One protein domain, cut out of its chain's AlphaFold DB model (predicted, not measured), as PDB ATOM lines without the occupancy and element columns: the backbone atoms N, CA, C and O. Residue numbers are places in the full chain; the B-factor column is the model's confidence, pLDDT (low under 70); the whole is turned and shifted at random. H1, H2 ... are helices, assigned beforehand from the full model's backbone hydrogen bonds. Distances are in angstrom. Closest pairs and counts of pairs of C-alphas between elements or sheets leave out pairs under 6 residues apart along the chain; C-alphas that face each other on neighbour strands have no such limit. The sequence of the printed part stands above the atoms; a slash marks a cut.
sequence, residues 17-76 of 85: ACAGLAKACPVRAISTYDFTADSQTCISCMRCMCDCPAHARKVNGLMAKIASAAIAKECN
ATOM      1  N   ALA A  17     105.183 103.440 122.548       60.66
ATOM      2  CA  ALA A  17     105.925 102.851 123.649       60.66
ATOM      3  C   ALA A  17     105.729 103.523 125.025       60.66
ATOM      4  O   ALA A  17     105.905 102.848 126.033       60.66
ATOM      5  N   CYS A  18     105.356 104.808 125.106       69.25
ATOM      6  CA  CYS A  18     105.135 105.487 126.395       69.25
ATOM      7  C   CYS A  18     103.675 105.923 126.631       69.25
ATOM      8  O   CYS A  18     103.386 106.649 127.584       69.25
ATOM      9  N   ALA A  19     102.728 105.411 125.834       68.12
ATOM     10  CA  ALA A  19     101.300 105.691 125.997       68.12
ATOM     11  C   ALA A  19     100.728 105.209 127.350       68.12
ATOM     12  O   ALA A  19      99.784 105.800 127.877       68.12
ATOM     13  N   GLY A  20     101.325 104.173 127.954       79.50
ATOM     14  CA  GLY A  20     100.927 103.651 129.267       79.50
ATOM     15  C   GLY A  20     101.232 104.582 130.449       79.50
ATOM     16  O   GLY A  20     100.591 104.474 131.494       79.50
ATOM     17  N   LEU A  21     102.148 105.545 130.290       83.88
ATOM     18  CA  LEU A  21     102.608 106.393 131.395       83.88
ATOM     19  C   LEU A  21     101.517 107.297 131.969       83.88
ATOM     20  O   LEU A  21     101.530 107.584 133.164       83.88
ATOM     21  N   ALA A  22     100.571 107.740 131.137       86.25
ATOM     22  CA  ALA A  22      99.461 108.569 131.598       86.25
ATOM     23  C   ALA A  22      98.575 107.828 132.611       86.25
ATOM     24  O   ALA A  22      98.103 108.429 133.573       86.25
ATOM     25  N   LYS A  23      98.418 106.508 132.438       85.69
ATOM     26  CA  LYS A  23      97.699 105.638 133.380       85.69
ATOM     27  C   LYS A  23      98.539 105.291 134.612       85.69
ATOM     28  O   LYS A  23      97.987 105.172 135.696       85.69
ATOM     29  N   ALA A  24      99.855 105.146 134.451       87.88
ATOM     30  CA  ALA A  24     100.774 104.840 135.551       87.88
ATOM     31  C   ALA A  24     101.059 106.045 136.471       87.88
ATOM     32  O   ALA A  24     101.557 105.878 137.585       87.88
ATOM     33  N   CYS A  25     100.771 107.270 136.019       92.75
ATOM     34  CA  CYS A  25     100.939 108.471 136.825       92.75
ATOM     35  C   CYS A  25      99.961 108.454 138.019       92.75
ATOM     36  O   CYS A  25      98.753 108.542 137.796       92.75
ATOM     37  N   PRO A  26     100.447 108.419 139.278       94.44
ATOM     38  CA  PRO A  26      99.580 108.276 140.454       94.44
ATOM     39  C   PRO A  26      98.619 109.456 140.643       94.44
ATOM     40  O   PRO A  26      97.562 109.309 141.240       94.44
ATOM     41  N   VAL A  27      98.981 110.619 140.101       96.38
ATOM     42  CA  VAL A  27      98.223 111.876 140.190       96.38
ATOM     43  C   VAL A  27      97.622 112.296 138.849       96.38
ATOM     44  O   VAL A  27      97.071 113.381 138.734       96.38
ATOM     45  N   ARG A  28      97.735 111.448 137.813       93.06
ATOM     46  CA  ARG A  28      97.209 111.708 136.459       93.06
ATOM     47  C   ARG A  28      97.657 113.052 135.858       93.06
ATOM     48  O   ARG A  28      96.959 113.618 135.027       93.06
ATOM     49  N   ALA A  29      98.856 113.514 136.216       94.50
ATOM     50  CA  ALA A  29      99.435 114.771 135.732       94.50
ATOM     51  C   ALA A  29      99.845 114.735 134.248       94.50
ATOM     52  O   ALA A  29     100.255 115.750 133.701       94.50
ATOM     53  N   ILE A  30      99.798 113.570 133.593       91.44
ATOM     54  CA  ILE A  30     100.200 113.408 132.193       91.44
ATOM     55  C   ILE A  30      98.954 113.327 131.316       91.44
ATOM     56  O   ILE A  30      98.122 112.434 131.488       91.44
ATOM     57  N   SER A  31      98.870 114.210 130.329       87.75
ATOM     58  CA  SER A  31      97.806 114.199 129.332       87.75
ATOM     59  C   SER A  31      97.847 112.940 128.461       87.75
ATOM     60  O   SER A  31      98.907 112.459 128.065       87.75
ATOM     61  N   THR A  32      96.676 112.408 128.117       83.19
ATOM     62  CA  THR A  32      96.537 111.252 127.213       83.19
ATOM     63  C   THR A  32      96.546 111.641 125.734       83.19
ATOM     64  O   THR A  32      96.645 110.764 124.878       83.19
ATOM     65  N   TYR A  33      96.453 112.938 125.429       80.25
ATOM     66  CA  TYR A  33      96.390 113.456 124.064       80.25
ATOM     67  C   TYR A  33      97.777 113.862 123.548       80.25
ATOM     68  O   TYR A  33      98.277 113.354 122.541       80.25
ATOM     69  N   ASP A  34      98.438 114.762 124.272       81.19
ATOM     70  CA  ASP A  34      99.735 115.341 123.918       81.19
ATOM     71  C   ASP A  34     100.892 114.836 124.789       81.19
ATOM     72  O   ASP A  34     102.042 115.144 124.489       81.19
ATOM     73  N   PHE A  35     100.622 114.007 125.807       81.12
ATOM     74  CA  PHE A  35     101.633 113.422 126.702       81.12
ATOM     75  C   PHE A  35     102.494 114.449 127.453       81.12
ATOM     76  O   PHE A  35     103.518 114.092 128.052       81.12
ATOM     77  N   THR A  36     102.059 115.707 127.494       86.75
ATOM     78  CA  THR A  36     102.631 116.749 128.346       86.75
ATOM     79  C   THR A  36     102.320 116.444 129.810       86.75
ATOM     80  O   THR A  36     101.342 115.763 130.122       86.75
ATOM     81  N   ALA A  37     103.218 116.855 130.705       89.06
ATOM     82  CA  ALA A  37     102.992 116.762 132.142       89.06
ATOM     83  C   ALA A  37     102.660 118.152 132.677       89.06
ATOM     84  O   ALA A  37     103.398 119.099 132.403       89.06
ATOM     85  N   ASP A  38     101.590 118.254 133.452       93.56
ATOM     86  CA  ASP A  38     101.266 119.456 134.202       93.56
ATOM     87  C   ASP A  38     102.172 119.553 135.437       93.56
ATOM     88  O   ASP A  38     102.206 118.664 136.290       93.56
ATOM     89  N   SER A  39     102.943 120.637 135.515       92.31
ATOM     90  CA  SER A  39     103.896 120.875 136.598       92.31
ATOM     91  C   SER A  39     103.224 121.194 137.930       92.31
ATOM     92  O   SER A  39     103.859 121.006 138.963       92.31
ATOM     93  N   GLN A  40     101.967 121.643 137.926       95.38
ATOM     94  CA  GLN A  40     101.236 121.976 139.152       95.38
ATOM     95  C   GLN A  40     100.701 120.730 139.853       95.38
ATOM     96  O   GLN A  40     100.674 120.664 141.078       95.38
ATOM     97  N   THR A  41     100.303 119.718 139.083       94.62
ATOM     98  CA  THR A  41      99.801 118.448 139.622       94.62
ATOM     99  C   THR A  41     100.889 117.383 139.755       94.62
ATOM    100  O   THR A  41     100.740 116.438 140.531       94.62
ATOM    101  N   CYS A  42     102.004 117.502 139.029       94.94
ATOM    102  CA  CYS A  42     103.102 116.542 139.092       94.94
ATOM    103  C   CYS A  42     103.842 116.583 140.439       94.94
ATOM    104  O   CYS A  42     104.618 117.487 140.725       94.94
ATOM    105  N   ILE A  43     103.729 115.503 141.213       95.62
ATOM    106  CA  ILE A  43     104.447 115.321 142.489       95.62
ATOM    107  C   ILE A  43     105.907 114.863 142.332       95.62
ATOM    108  O   ILE A  43     106.517 114.380 143.279       95.62
ATOM    109  N   SER A  44     106.464 114.919 141.119       92.94
ATOM    110  CA  SER A  44     107.852 114.523 140.828       92.94
ATOM    111  C   SER A  44     108.238 113.102 141.270       92.94
ATOM    112  O   SER A  44     109.408 112.811 141.480       92.94
ATOM    113  N   CYS A  45     107.274 112.176 141.328       94.75
ATOM    114  CA  CYS A  45     107.505 110.777 141.723       94.75
ATOM    115  C   CYS A  45     108.412 109.974 140.772       94.75
ATOM    116  O   CYS A  45     108.717 108.819 141.046       94.75
ATOM    117  N   MET A  46     108.790 110.544 139.622       92.25
ATOM    118  CA  MET A  46     109.703 109.961 138.630       92.25
ATOM    119  C   MET A  46     109.256 108.651 137.956       92.25
ATOM    120  O   MET A  46     109.940 108.182 137.050       92.25
ATOM    121  N   ARG A  47     108.074 108.110 138.281       91.25
ATOM    122  CA  ARG A  47     107.494 106.899 137.662       91.25
ATOM    123  C   ARG A  47     107.547 106.927 136.131       91.25
ATOM    124  O   ARG A  47     107.988 105.987 135.485       91.25
ATOM    125  N   CYS A  48     107.154 108.057 135.545       90.12
ATOM    126  CA  CYS A  48     107.120 108.247 134.097       90.12
ATOM    127  C   CYS A  48     108.500 108.318 133.423       90.12
ATOM    128  O   CYS A  48     108.572 108.297 132.195       90.12
ATOM    129  N   MET A  49     109.576 108.427 134.202       89.31
ATOM    130  CA  MET A  49     110.953 108.334 133.720       89.31
ATOM    131  C   MET A  49     111.455 106.893 133.802       89.31
ATOM    132  O   MET A  49     112.023 106.414 132.827       89.31
ATOM    133  N   CYS A  50     111.190 106.197 134.913       88.56
ATOM    134  CA  CYS A  50     111.623 104.812 135.120       88.56
ATOM    135  C   CYS A  50     110.911 103.818 134.192       88.56
ATOM    136  O   CYS A  50     111.552 102.948 133.615       88.56
ATOM    137  N   ASP A  51     109.598 103.972 134.013       86.44
ATOM    138  CA  ASP A  51     108.773 102.963 133.334       86.44
ATOM    139  C   ASP A  51     108.700 103.166 131.810       86.44
ATOM    140  O   ASP A  51     108.088 102.372 131.098       86.44
ATOM    141  N   CYS A  52     109.271 104.253 131.278       86.19
ATOM    142  CA  CYS A  52     109.207 104.563 129.849       86.19
ATOM    143  C   CYS A  52     110.323 103.816 129.103       86.19
ATOM    144  O   CYS A  52     111.478 104.236 129.194       86.19
ATOM    145  N   PRO A  53     110.024 102.793 128.280       83.19
ATOM    146  CA  PRO A  53     111.057 102.049 127.550       83.19
ATOM    147  C   PRO A  53     111.845 102.943 126.583       83.19
ATOM    148  O   PRO A  53     113.039 102.746 126.376       83.19
ATOM    149  N   ALA A  54     111.212 103.989 126.044       85.44
ATOM    150  CA  ALA A  54     111.865 104.961 125.169       85.44
ATOM    151  C   ALA A  54     112.691 106.023 125.921       85.44
ATOM    152  O   ALA A  54     113.304 106.871 125.279       85.44
ATOM    153  N   HIS A  55     112.682 106.023 127.263       84.31
ATOM    154  CA  HIS A  55     113.405 106.992 128.096       84.31
ATOM    155  C   HIS A  55     113.127 108.453 127.681       84.31
ATOM    156  O   HIS A  55     114.023 109.299 127.640       84.31
ATOM    157  N   ALA A  56     111.867 108.741 127.326       84.12
ATOM    158  CA  ALA A  56     111.456 110.002 126.705       84.12
ATOM    159  C   ALA A  56     111.530 111.207 127.659       84.12
ATOM    160  O   ALA A  56     111.703 112.338 127.215       84.12
ATOM    161  N   ARG A  57     111.401 110.976 128.970       84.75
ATOM    162  CA  ARG A  57     111.548 112.000 130.011       84.75
ATOM    163  C   ARG A  57     112.862 111.779 130.744       84.75
ATOM    164  O   ARG A  57     113.179 110.650 131.110       84.75
ATOM    165  N   LYS A  58     113.608 112.860 130.969       85.69
ATOM    166  CA  LYS A  58     114.901 112.839 131.656       85.69
ATOM    167  C   LYS A  58     115.002 114.040 132.586       85.69
ATOM    168  O   LYS A  58     114.540 115.127 132.246       85.69
ATOM    169  N   VAL A  59     115.641 113.844 133.732       88.62
ATOM    170  CA  VAL A  59     116.117 114.949 134.570       88.62
ATOM    171  C   VAL A  59     117.423 115.504 134.006       88.62
ATOM    172  O   VAL A  59     118.148 114.813 133.286       88.62
ATOM    173  N   ASN A  60     117.748 116.752 134.344       90.50
ATOM    174  CA  ASN A  60     119.037 117.331 133.983       90.50
ATOM    175  C   ASN A  60     120.168 116.544 134.673       90.50
ATOM    176  O   ASN A  60     120.286 116.555 135.901       90.50
ATOM    177  N   GLY A  61     121.008 115.878 133.876       90.69
ATOM    178  CA  GLY A  61     122.080 115.022 134.382       90.69
ATOM    179  C   GLY A  61     123.119 115.761 135.230       90.69
ATOM    180  O   GLY A  61     123.671 115.167 136.154       90.69
ATOM    181  N   LEU A  62     123.361 117.053 134.979       95.31
ATOM    182  CA  LEU A  62     124.261 117.859 135.808       95.31
ATOM    183  C   LEU A  62     123.671 118.076 137.206       95.31
ATOM    184  O   LEU A  62     124.350 117.843 138.202       95.31
ATOM    185  N   MET A  63     122.390 118.447 137.280       93.38
ATOM    186  CA  MET A  63     121.697 118.642 138.557       93.38
ATOM    187  C   MET A  63     121.623 117.344 139.364       93.38
ATOM    188  O   MET A  63     121.852 117.360 140.571       93.38
ATOM    189  N   ALA A  64     121.378 116.211 138.699       92.69
ATOM    190  CA  ALA A  64     121.384 114.900 139.346       92.69
ATOM    191  C   ALA A  64     122.758 114.564 139.955       92.69
ATOM    192  O   ALA A  64     122.830 114.095 141.090       92.69
ATOM    193  N   LYS A  65     123.854 114.861 139.243       95.50
ATOM    194  CA  LYS A  65     125.220 114.669 139.758       95.50
ATOM    195  C   LYS A  65     125.503 115.549 140.973       95.50
ATOM    196  O   LYS A  65     126.018 115.045 141.968       95.50
ATOM    197  N   ILE A  66     125.121 116.825 140.927       95.69
ATOM    198  CA  ILE A  66     125.282 117.748 142.061       95.69
ATOM    199  C   ILE A  66     124.526 117.222 143.287       95.69
ATOM    200  O   ILE A  66     125.108 117.116 144.365       95.69
ATOM    201  N   ALA A  67     123.263 116.823 143.113       92.81
ATOM    202  CA  ALA A  67     122.464 116.248 144.191       92.81
ATOM    203  C   ALA A  67     123.105 114.971 144.764       92.81
ATOM    204  O   ALA A  67     123.219 114.840 145.981       92.81
ATOM    205  N   SER A  68     123.594 114.064 143.907       93.50
ATOM    206  CA  SER A  68     124.272 112.844 144.366       93.50
ATOM    207  C   SER A  68     125.539 113.135 145.171       93.50
ATOM    208  O   SER A  68     125.765 112.490 146.190       93.50
ATOM    209  N   ALA A  69     126.332 114.134 144.770       94.81
ATOM    210  CA  ALA A  69     127.549 114.514 145.481       94.81
ATOM    211  C   ALA A  69     127.233 115.134 146.853       94.81
ATOM    212  O   ALA A  69     127.892 114.813 147.840       94.81
ATOM    213  N   ALA A  70     126.195 115.975 146.929       93.12
ATOM    214  CA  ALA A  70     125.738 116.567 148.183       93.12
ATOM    215  C   ALA A  70     125.245 115.499 149.174       93.12
ATOM    216  O   ALA A  70     125.637 115.511 150.339       93.12
ATOM    217  N   ILE A  71     124.445 114.538 148.704       93.06
ATOM    218  CA  ILE A  71     123.946 113.436 149.538       93.06
ATOM    219  C   ILE A  71     125.093 112.519 149.968       93.06
ATOM    220  O   ILE A  71     125.175 112.164 151.139       93.06
ATOM    221  N   ALA A  72     125.998 112.152 149.055       92.00
ATOM    222  CA  ALA A  72     127.127 111.275 149.365       92.00
ATOM    223  C   ALA A  72     128.041 111.863 150.449       92.00
ATOM    224  O   ALA A  72     128.554 111.116 151.274       92.00
ATOM    225  N   LYS A  73     128.206 113.191 150.491       86.69
ATOM    226  CA  LYS A  73     128.979 113.872 151.536       86.69
ATOM    227  C   LYS A  73     128.367 113.684 152.932       86.69
ATOM    228  O   LYS A  73     129.088 113.352 153.865       86.69
ATOM    229  N   GLU A  74     127.055 113.868 153.063       87.19
ATOM    230  CA  GLU A  74     126.335 113.824 154.352       87.19
ATOM    231  C   GLU A  74     125.885 112.413 154.769       87.19
ATOM    232  O   GLU A  74     125.532 112.167 155.924       87.19
ATOM    233  N   CYS A  75     125.843 111.476 153.823       87.56
ATOM    234  CA  CYS A  75     125.385 110.099 154.012       87.56
ATOM    235  C   CYS A  75     126.486 109.078 153.680       87.56
ATOM    236  O   CYS A  75     126.186 107.986 153.208       87.56
ATOM    237  N   ASN A  76     127.756 109.419 153.929       89.50
ATOM    238  CA  ASN A  76     128.889 108.504 153.718       89.50
ATOM    239  C   ASN A  76     129.041 107.442 154.827       89.50
ATOM    240  O   ASN A  76     129.891 106.561 154.755       89.50
TER     241      ASN A  76
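AT A GLANCE: This is residues 17 to 76 of the 85 residues of the protein "4Fe-4S ferredoxin-type domain-containing protein" of Slackia isoflavoniconvertens (UniProt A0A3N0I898). With little regular structure, this model is a small body of loops holding two four-residue helices, H1 and H2, from which an arm, residues 60 to 76 with the helix H3, sticks out and makes the length. The printed part has 60 residues, 22 of them in named helices, in the order H1, H2, H3, with no named strand: all helix. It is loose, with a radius of gyration of the C-alphas of 13.8 A, and spans 43 by 24 by 16 A.

HOW THE PARTS SIT: Go from Ala 17 to H1, residues 21 to 24, which touches H2, residues 47 to 50; their closest C-alphas, those of Leu 21 and Cys 48, are 5.6 A apart. H3, residues 61 to 74, is apart from both. Every O i to N i+4 pair in H3 is within hydrogen-bond range; H1 and H2 are too short for such a pair.

IN THESE COORDINATES: Find C-alpha 21 at (102.608, 106.393, 131.395), where H1 begins. H3 runs 20.5 A to C-alpha 74 at (126.335, 113.824, 154.352).

THE WHOLE: The farthest C-alphas, Tyr 33 and Asn 76, are 44.3 A apart. The printed part has no cut; H1 to H2 is a long link. Residues 17 to 19 have pLDDT under 70.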